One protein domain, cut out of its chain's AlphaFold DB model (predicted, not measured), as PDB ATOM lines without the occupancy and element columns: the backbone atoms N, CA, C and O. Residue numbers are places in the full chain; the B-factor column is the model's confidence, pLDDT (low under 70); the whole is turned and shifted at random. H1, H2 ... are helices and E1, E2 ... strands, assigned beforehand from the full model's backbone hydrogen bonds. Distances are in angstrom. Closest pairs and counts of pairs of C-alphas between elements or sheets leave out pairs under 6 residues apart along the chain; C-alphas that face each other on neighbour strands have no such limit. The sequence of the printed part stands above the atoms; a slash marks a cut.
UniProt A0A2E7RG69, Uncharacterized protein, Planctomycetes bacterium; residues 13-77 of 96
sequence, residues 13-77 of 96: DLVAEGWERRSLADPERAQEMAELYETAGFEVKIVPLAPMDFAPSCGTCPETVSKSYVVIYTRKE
ATOM      1  N   ASP A  13      -3.930 -33.858  28.944       87.44
ATOM      2  CA  ASP A  13      -4.779 -33.046  29.820       87.44
ATOM      3  C   ASP A  13      -5.872 -33.916  30.453       87.44
ATOM      4  O   ASP A  13      -6.075 -33.899  31.668       87.44
ATOM      5  N   LEU A  14      -6.493 -34.784  29.651       87.00
ATOM      6  CA  LEU A  14      -7.496 -35.733  30.140       87.00
ATOM      7  C   LEU A  14      -6.887 -36.746  31.113       87.00
ATOM      8  O   LEU A  14      -7.468 -37.029  32.160       87.00
ATOM      9  N   VAL A  15      -5.696 -37.265  30.813       87.31
ATOM     10  CA  VAL A  15      -4.994 -38.177  31.727       87.31
ATOM     11  C   VAL A  15      -4.644 -37.475  33.044       87.31
ATOM     12  O   VAL A  15      -4.804 -38.072  34.109       87.31
ATOM     13  N   ALA A  16      -4.224 -36.207  33.001       87.31
ATOM     14  CA  ALA A  16      -3.937 -35.413  34.197       87.31
ATOM     15  C   ALA A  16      -5.193 -35.150  35.052       87.31
ATOM     16  O   ALA A  16      -5.114 -35.134  36.280       87.31
ATOM     17  N   GLU A  17      -6.358 -35.012  34.420       87.62
ATOM     18  CA  GLU A  17      -7.668 -34.918  35.076       87.62
ATOM     19  C   GLU A  17      -8.202 -36.271  35.607       87.62
ATOM     20  O   GLU A  17      -9.275 -36.324  36.220       87.62
ATOM     21  N   GLY A  18      -7.471 -37.371  35.389       88.81
ATOM     22  CA  GLY A  18      -7.830 -38.715  35.851       88.81
ATOM     23  C   GLY A  18      -8.738 -39.498  34.900       88.81
ATOM     24  O   GLY A  18      -9.360 -40.476  35.319       88.81
ATOM     25  N   TRP A  19      -8.841 -39.088  33.635       92.50
ATOM     26  CA  TRP A  19      -9.538 -39.855  32.608       92.50
ATOM     27  C   TRP A  19      -8.662 -40.987  32.075       92.50
ATOM     28  O   TRP A  19      -7.502 -40.794  31.710       92.50
ATOM     29  N   GLU A  20      -9.248 -42.172  31.952       89.69
ATOM     30  CA  GLU A  20      -8.618 -43.325  31.325       89.69
ATOM     31  C   GLU A  20      -9.129 -43.476  29.893       89.69
ATOM     32  O   GLU A  20     -10.333 -43.571  29.641       89.69
ATOM     33  N   ARG A  21      -8.208 -43.529  28.931       89.31
ATOM     34  CA  ARG A  21      -8.552 -43.847  27.547       89.31
ATOM     35  C   ARG A  21      -8.932 -45.322  27.425       89.31
ATOM     36  O   ARG A  21      -8.121 -46.189  27.734       89.31
ATOM     37  N   ARG A  22     -10.119 -45.606  26.881       88.94
ATOM     38  CA  ARG A  22     -10.621 -46.976  26.690       88.94
ATOM     39  C   ARG A  22     -10.416 -47.478  25.272       88.94
ATOM     40  O   ARG A  22      -9.587 -48.353  25.041       88.94
ATOM     41  N   SER A  23     -11.161 -46.916  24.326       84.94
ATOM     42  CA  SER A  23     -11.234 -47.445  22.964       84.94
ATOM     43  C   SER A  23     -11.452 -46.345  21.940       84.94
ATOM     44  O   SER A  23     -11.977 -45.276  22.245       84.94
ATOM     45  N   LEU A  24     -11.047 -46.648  20.712       86.81
ATOM     46  CA  LEU A  24     -11.266 -45.840  19.523       86.81
ATOM     47  C   LEU A  24     -12.412 -46.503  18.745       86.81
ATOM     48  O   LEU A  24     -12.350 -47.705  18.484       86.81
ATOM     49  N   ALA A  25     -13.477 -45.762  18.464       87.50
ATOM     50  CA  ALA A  25     -14.705 -46.296  17.879       87.50
ATOM     51  C   ALA A  25     -15.379 -45.253  16.984       87.50
ATOM     52  O   ALA A  25     -15.142 -44.057  17.125       87.50
ATOM     53  N   ASP A  26     -16.201 -45.709  16.048       90.00
ATOM     54  CA  ASP A  26     -17.082 -44.848  15.262       90.00
ATOM     55  C   ASP A  26     -18.119 -44.180  16.190       90.00
ATOM     56  O   ASP A  26     -18.461 -44.758  17.227       90.00
ATOM     57  N   PRO A  27     -18.649 -42.992  15.855       89.25
ATOM     58  CA  PRO A  27     -19.523 -42.224  16.746       89.25
ATOM     59  C   PRO A  27     -20.780 -42.983  17.192       89.25
ATOM     60  O   PRO A  27     -21.138 -42.902  18.364       89.25
ATOM     61  N   GLU A  28     -21.405 -43.768  16.307       90.56
ATOM     62  CA  GLU A  28     -22.574 -44.591  16.660       90.56
ATOM     63  C   GLU A  28     -22.222 -45.626  17.737       90.56
ATOM     64  O   GLU A  28     -22.858 -45.683  18.788       90.56
ATOM     65  N   ARG A  29     -21.133 -46.375  17.531       90.81
ATOM     66  CA  ARG A  29     -20.646 -47.358  18.510       90.81
ATOM     67  C   ARG A  29     -20.173 -46.701  19.800       90.81
ATOM     68  O   ARG A  29     -20.304 -47.285  20.871       90.81
ATOM     69  N   ALA A  30     -19.581 -45.513  19.707       92.12
ATOM     70  CA  ALA A  30     -19.118 -44.772  20.870       92.12
ATOM     71  C   ALA A  30     -20.282 -44.344  21.767       92.12
ATOM     72  O   ALA A  30     -20.124 -44.376  22.984       92.12
ATOM     73  N   GLN A  31     -21.438 -44.017  21.185       91.94
ATOM     74  CA  GLN A  31     -22.669 -43.772  21.936       91.94
ATOM     75  C   GLN A  31     -23.135 -45.023  22.681       91.94
ATOM     76  O   GLN A  31     -23.300 -44.961  23.895       91.94
ATOM     77  N   GLU A  32     -23.235 -46.167  22.000       92.56
ATOM     78  CA  GLU A  32     -23.640 -47.426  22.648       92.56
ATOM     79  C   GLU A  32     -22.695 -47.805  23.801       92.56
ATOM     80  O   GLU A  32     -23.111 -48.229  24.881       92.56
ATOM     81  N   MET A  33     -21.387 -47.635  23.587       91.62
ATOM     82  CA  MET A  33     -20.381 -47.883  24.618       91.62
ATOM     83  C   MET A  33     -20.491 -46.888  25.773       91.62
ATOM     84  O   MET A  33     -20.269 -47.281  26.918       91.62
ATOM     85  N   ALA A  34     -20.814 -45.625  25.492       91.62
ATOM     86  CA  ALA A  34     -21.002 -44.613  26.521       91.62
ATOM     87  C   ALA A  34     -22.169 -44.973  27.438       91.62
ATOM     88  O   ALA A  34     -21.959 -45.066  28.642       91.62
ATOM     89  N   GLU A  35     -23.330 -45.316  26.882       92.75
ATOM     90  CA  GLU A  35     -24.500 -45.729  27.669       92.75
ATOM     91  C   GLU A  35     -24.186 -46.932  28.579       92.75
ATOM     92  O   GLU A  35     -24.614 -46.997  29.737       92.75
ATOM     93  N   LEU A  36     -23.382 -47.880  28.082       91.25
ATOM     94  CA  LEU A  36     -22.954 -49.049  28.850       91.25
ATOM     95  C   LEU A  36     -22.023 -48.669  30.009       91.25
ATOM     96  O   LEU A  36     -22.199 -49.152  31.130       91.25
ATOM     97  N   TYR A  37     -21.033 -47.812  29.756       90.81
ATOM     98  CA  TYR A  37     -20.109 -47.337  30.787       90.81
ATOM     99  C   TYR A  37     -20.807 -46.456  31.830       90.81
ATOM    100  O   TYR A  37     -20.543 -46.618  33.023       90.81
ATOM    101  N   GLU A  38     -21.735 -45.597  31.410       90.50
ATOM    102  CA  GLU A  38     -22.570 -44.789  32.303       90.50
ATOM    103  C   GLU A  38     -23.430 -45.678  33.206       90.50
ATOM    104  O   GLU A  38     -23.444 -45.503  34.425       90.50
ATOM    105  N   THR A  39     -24.061 -46.716  32.645       89.31
ATOM    106  CA  THR A  39     -24.827 -47.712  33.419       89.31
ATOM    107  C   THR A  39     -23.944 -48.481  34.409       89.31
ATOM    108  O   THR A  39     -24.393 -48.848  35.497       89.31
ATOM    109  N   ALA A  40     -22.674 -48.702  34.070       88.56
ATOM    110  CA  ALA A  40     -21.691 -49.309  34.965       88.56
ATOM    111  C   ALA A  40     -21.179 -48.350  36.067       88.56
ATOM    112  O   ALA A  40     -20.434 -48.783  36.952       88.56
ATOM    113  N   GLY A  41     -21.587 -47.076  36.046       88.75
ATOM    114  CA  GLY A  41     -21.204 -46.054  37.022       88.75
ATOM    115  C   GLY A  41     -19.872 -45.368  36.717       88.75
ATOM    116  O   GLY A  41     -19.185 -44.928  37.641       88.75
ATOM    117  N   PHE A  42     -19.476 -45.315  35.447       89.62
ATOM    118  CA  PHE A  42     -18.349 -44.509  34.987       89.62
ATOM    119  C   PHE A  42     -18.850 -43.225  34.332       89.62
ATOM    120  O   PHE A  42     -19.847 -43.224  33.620       89.62
ATOM    121  N   GLU A  43     -18.105 -42.143  34.514       92.12
ATOM    122  CA  GLU A  43     -18.227 -40.970  33.658       92.12
ATOM    123  C   GLU A  43     -17.616 -41.275  32.299       92.12
ATOM    124  O   GLU A  43     -16.513 -41.822  32.229       92.12
ATOM    125  N   VAL A  44     -18.295 -40.877  31.226       92.75
ATOM    126  CA  VAL A  44     -17.824 -41.079  29.856       92.75
ATOM    127  C   VAL A  44     -17.645 -39.743  29.157       92.75
ATOM    128  O   VAL A  44     -18.493 -38.859  29.234       92.75
ATOM    129  N   LYS A  45     -16.538 -39.608  28.431       92.62
ATOM    130  CA  LYS A  45     -16.239 -38.451  27.595       92.62
ATOM    131  C   LYS A  45     -15.805 -38.920  26.216       92.62
ATOM    132  O   LYS A  45     -14.801 -39.615  26.068       92.62
ATOM    133  N   ILE A  46     -16.578 -38.544  25.202       92.81
ATOM    134  CA  ILE A  46     -16.275 -38.837  23.801       92.81
ATOM    135  C   ILE A  46     -15.509 -37.648  23.229       92.81
ATOM    136  O   ILE A  46     -15.997 -36.518  23.257       92.81
ATOM    137  N   VAL A  47     -14.306 -37.903  22.726       90.25
ATOM    138  CA  VAL A  47     -13.403 -36.866  22.224       90.25
ATOM    139  C   VAL A  47     -13.100 -37.138  20.751       90.25
ATOM    140  O   VAL A  47     -12.653 -38.241  20.420       90.25
ATOM    141  N   PRO A  48     -13.358 -36.177  19.846       88.25
ATOM    142  CA  PRO A  48     -12.974 -36.312  18.449       88.25
ATOM    143  C   PRO A  48     -11.451 -36.291  18.315       88.25
ATOM    144  O   PRO A  48     -10.766 -35.556  19.022       88.25
ATOM    145  N   LEU A  49     -10.926 -37.091  17.392       84.12
ATOM    146  CA  LEU A  49      -9.499 -37.117  17.090       84.12
ATOM    147  C   LEU A  49      -9.130 -35.952  16.179       84.12
ATOM    148  O   LEU A  49      -9.815 -35.691  15.189       84.12
ATOM    149  N   ALA A  50      -8.002 -35.305  16.447       80.12
ATOM    150  CA  ALA A  50      -7.352 -34.432  15.490       80.12
ATOM    151  C   ALA A  50      -6.253 -35.208  14.744       80.12
ATOM    152  O   ALA A  50      -5.609 -36.096  15.300       80.12
ATOM    153  N   PRO A  51      -5.954 -34.856  13.483       75.50
ATOM    154  CA  PRO A  51      -4.810 -35.432  12.772       75.50
ATOM    155  C   PRO A  51      -3.473 -35.145  13.483       75.50
ATOM    156  O   PRO A  51      -2.503 -35.865  13.271       75.50
ATOM    157  N   MET A  52      -3.435 -34.123  14.345       76.69
ATOM    158  CA  MET A  52      -2.285 -33.754  15.178       76.69
ATOM    159  C   MET A  52      -2.028 -34.736  16.333       76.69
ATOM    160  O   MET A  52      -0.906 -34.784  16.829       76.69
ATOM    161  N   ASP A  53      -3.026 -35.533  16.731       74.31
ATOM    162  CA  ASP A  53      -2.888 -36.550  17.785       74.31
ATOM    163  C   ASP A  53      -2.119 -37.790  17.314       74.31
ATOM    164  O   ASP A  53      -1.705 -38.633  18.113       74.31
ATOM    165  N   PHE A  54      -1.930 -37.939  16.003       73.31
ATOM    166  CA  PHE A  54      -1.235 -39.078  15.427       73.31
ATOM    167  C   PHE A  54       0.256 -38.794  15.297       73.31
ATOM    168  O   PHE A  54       0.683 -37.722  14.867       73.31
ATOM    169  N   ALA A  55       1.067 -39.806  15.605       69.88
ATOM    170  CA  ALA A  55       2.491 -39.743  15.327       69.88
ATOM    171  C   ALA A  55       2.731 -39.540  13.816       69.88
ATOM    172  O   ALA A  55       2.013 -40.124  12.994       69.88
ATOM    173  N   PRO A  56       3.788 -38.802  13.423       65.88
ATOM    174  CA  PRO A  56       4.116 -38.562  12.015       65.88
ATOM    175  C   PRO A  56       4.401 -39.853  11.227       65.88
ATOM    176  O   PRO A  56       4.431 -39.840  10.000       65.88
ATOM    177  N   SER A  57       4.576 -40.984  11.918       66.88
ATOM    178  CA  SER A  57       4.742 -42.314  11.337       66.88
ATOM    179  C   SER A  57       3.452 -42.960  10.809       66.88
ATOM    180  O   SER A  57       3.558 -43.978  10.134       66.88
ATOM    181  N   CYS A  58       2.251 -42.421  11.074       64.31
ATOM    182  CA  CYS A  58       0.995 -43.001  10.549       64.31
ATOM    183  C   CYS A  58       0.880 -42.829   9.013       64.31
ATOM    184  O   CYS A  58       0.137 -43.542   8.350       64.31
ATOM    185  N   GLY A  59       1.610 -41.904   8.380       69.44
ATOM    186  CA  GLY A  59       1.419 -41.638   6.949       69.44
ATOM    187  C   GLY A  59       0.060 -40.977   6.687       69.44
ATOM    188  O   GLY A  59      -0.236 -39.956   7.298       69.44
ATOM    189  N   THR A  60      -0.771 -41.525   5.792       65.62
ATOM    190  CA  THR A  60      -2.056 -40.920   5.371       65.62
ATOM    191  C   THR A  60      -3.290 -41.393   6.155       65.62
ATOM    192  O   THR A  60      -4.375 -40.855   5.947       65.62
ATOM    193  N   CYS A  61      -3.161 -42.348   7.090       71.12
ATOM    194  CA  CYS A  61      -4.274 -42.750   7.968       71.12
ATOM    195  C   CYS A  61      -4.891 -41.650   8.853       71.12
ATOM    196  O   CYS A  61      -6.112 -41.696   9.041       71.12
ATOM    197  N   PRO A  62      -4.131 -40.676   9.399       76.31
ATOM    198  CA  PRO A  62      -4.644 -39.741  10.399       76.31
ATOM    199  C   PRO A  62      -5.856 -38.957   9.924       76.31
ATOM    200  O   PRO A  62      -6.816 -38.829  10.667       76.31
ATOM    201  N   GLU A  63      -5.841 -38.478   8.679       76.69
ATOM    202  CA  GLU A  63      -6.892 -37.609   8.141       76.69
ATOM    203  C   GLU A  63      -8.227 -38.329   7.940       76.69
ATOM    204  O   GLU A  63      -9.291 -37.712   8.029       76.69
ATOM    205  N   THR A  64      -8.182 -39.623   7.617       78.56
ATOM    206  CA  THR A  64      -9.382 -40.450   7.472       78.56
ATOM    207  C   THR A  64      -9.896 -40.856   8.844       78.56
ATOM    208  O   THR A  64     -11.077 -40.676   9.138       78.56
ATOM    209  N   VAL A  65      -9.006 -41.343   9.714       78.62
ATOM    210  CA  VAL A  65      -9.387 -41.811  11.049       78.62
ATOM    211  C   VAL A  65      -9.915 -40.655  11.900       78.62
ATOM    212  O   VAL A  65     -10.942 -40.815  12.550       78.62
ATOM    213  N   SER A  66      -9.308 -39.468  11.821       80.06
ATOM    214  CA  SER A  66      -9.745 -38.281  12.565       80.06
ATOM    215  C   SER A  66     -11.160 -37.811  12.214       80.06
ATOM    216  O   SER A  66     -11.788 -37.109  12.995       80.06
ATOM    217  N   LYS A  67     -11.667 -38.155  11.022       82.25
ATOM    218  CA  LYS A  67     -13.007 -37.750  10.561       82.25
ATOM    219  C   LYS A  67     -14.088 -38.771  10.890       82.25
ATOM    220  O   LYS A  67     -15.250 -38.394  10.998       82.25
ATOM    221  N   SER A  68     -13.718 -40.044  10.993       84.00
ATOM    222  CA  SER A  68     -14.672 -41.149  11.143       84.00
ATOM    223  C   SER A  68     -14.706 -41.732  12.551       84.00
ATOM    224  O   SER A  68     -15.710 -42.330  12.923       84.00
ATOM    225  N   TYR A  69     -13.649 -41.536  13.339       87.75
ATOM    226  CA  TYR A  69     -13.512 -42.147  14.652       87.75
ATOM    227  C   TYR A  69     -13.378 -41.123  15.773       87.75
ATOM    228  O   TYR A  69     -12.822 -40.035  15.619       87.75
ATOM    229  N   VAL A  70     -13.842 -41.542  16.942       90.88
ATOM    230  CA  VAL A  70     -13.738 -40.828  18.210       90.88
ATOM    231  C   VAL A  70     -13.046 -41.710  19.247       90.88
ATOM    232  O   VAL A  70     -13.010 -42.939  19.132       90.88
ATOM    233  N   VAL A  71     -12.481 -41.084  20.274       90.75
ATOM    234  CA  VAL A  71     -11.894 -41.778  21.422       90.75
ATOM    235  C   VAL A  71     -12.830 -41.670  22.610       90.75
ATOM    236  O   VAL A  71     -13.303 -40.590  22.955       90.75
ATOM    237  N   ILE A  72     -13.064 -42.809  23.251       92.56
ATOM    238  CA  ILE A  72     -13.856 -42.914  24.467       92.56
ATOM    239  C   ILE A  72     -12.902 -42.848  25.656       92.56
ATOM    240  O   ILE A  72     -12.022 -43.702  25.814       92.56
ATOM    241  N   TYR A  73     -13.108 -41.847  26.501       92.56
ATOM    242  CA  TYR A  73     -12.479 -41.721  27.802       92.56
ATOM    243  C   TYR A  73     -13.490 -42.067  28.883       92.56
ATOM    244  O   TYR A  73     -14.649 -41.665  28.805       92.56
ATOM    245  N   THR A  74     -13.043 -42.791  29.902       92.75
ATOM    246  CA  THR A  74     -13.855 -43.085  31.079       92.75
ATOM    247  C   THR A  74     -13.144 -42.642  32.335       92.75
ATOM    248  O   THR A  74     -11.943 -42.869  32.478       92.75
ATOM    249  N   ARG A  75     -13.882 -42.068  33.273       91.75
ATOM    250  CA  ARG A  75     -13.389 -41.756  34.608       91.75
ATOM    251  C   ARG A  75     -14.275 -42.441  35.630       91.75
ATOM    252  O   ARG A  75     -15.482 -42.566  35.454       91.75
ATOM    253  N   LYS A  76     -13.669 -42.918  36.708       84.00
ATOM    254  CA  LYS A  76     -14.421 -43.497  37.813       84.00
ATOM    255  C   LYS A  76     -14.861 -42.374  38.748       84.00
ATOM    256  O   LYS A  76     -14.011 -41.780  39.410       84.00
ATOM    257  N   GLU A  77     -16.160 -42.096  38.837       69.00
ATOM    258  CA  GLU A  77     -16.664 -41.198  39.878       69.00
ATOM    259  C   GLU A  77     -16.493 -41.865  41.236       69.00
ATOM    260  O   GLU A  77     -17.204 -42.814  41.554       69.00
TER     261      GLU A  77
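AT A GLANCE: This is residues 13 to 77 of the 96 residues of an uncharacterized protein of Planctomycetes bacterium (UniProt A0A2E7RG69). A twisted three-stranded sheet has the long helix H2 packed along one face, two layers, with H3 beyond one end. Printed are 65 residues, mixed in class: H1 E1 H2 E2 H3 E3. The antiparallel sheet runs E1, E3, E2. The domain spans 38 by 27 by 12 A, only just compact, close to loose, radius of gyration of the C-alphas 12.6 A.

HOW THE PARTS SIT: Inner strand E3, residues 70 to 76, has within hydrogen-bond range N 72 and O 23 of E1, residues 20 to 25, 2.9 A, and O 73 and N 45 of E2, residues 42 to 48, 2.8 A. H2, residues 27 to 39, is over E3, height over the sheet 8.5 A; C-alphas 34 and 44 are its closest to E2, 5.8 A. E1, H2, E2 form a split strand-helix-strand unit, E3 between the strands, crossover right-handed. H1, residues 13 to 16, and H3, residues 61 to 68, only graze the sheet. O i to N i+4 pairs are within range throughout H2, 3 of 4 in H3; H1 is too short.

IN THESE COORDINATES: H2 measures 18.3 A, E3 19.8 A. C-alpha 13 is at (-4.779, -33.046, 29.820), C-alpha 76 at (-14.421, -43.497, 37.813).

THE WHOLE: The printed part has no cut. E2 to H3 is a long link. Residues 55 to 60 and 77 have pLDDT under 70.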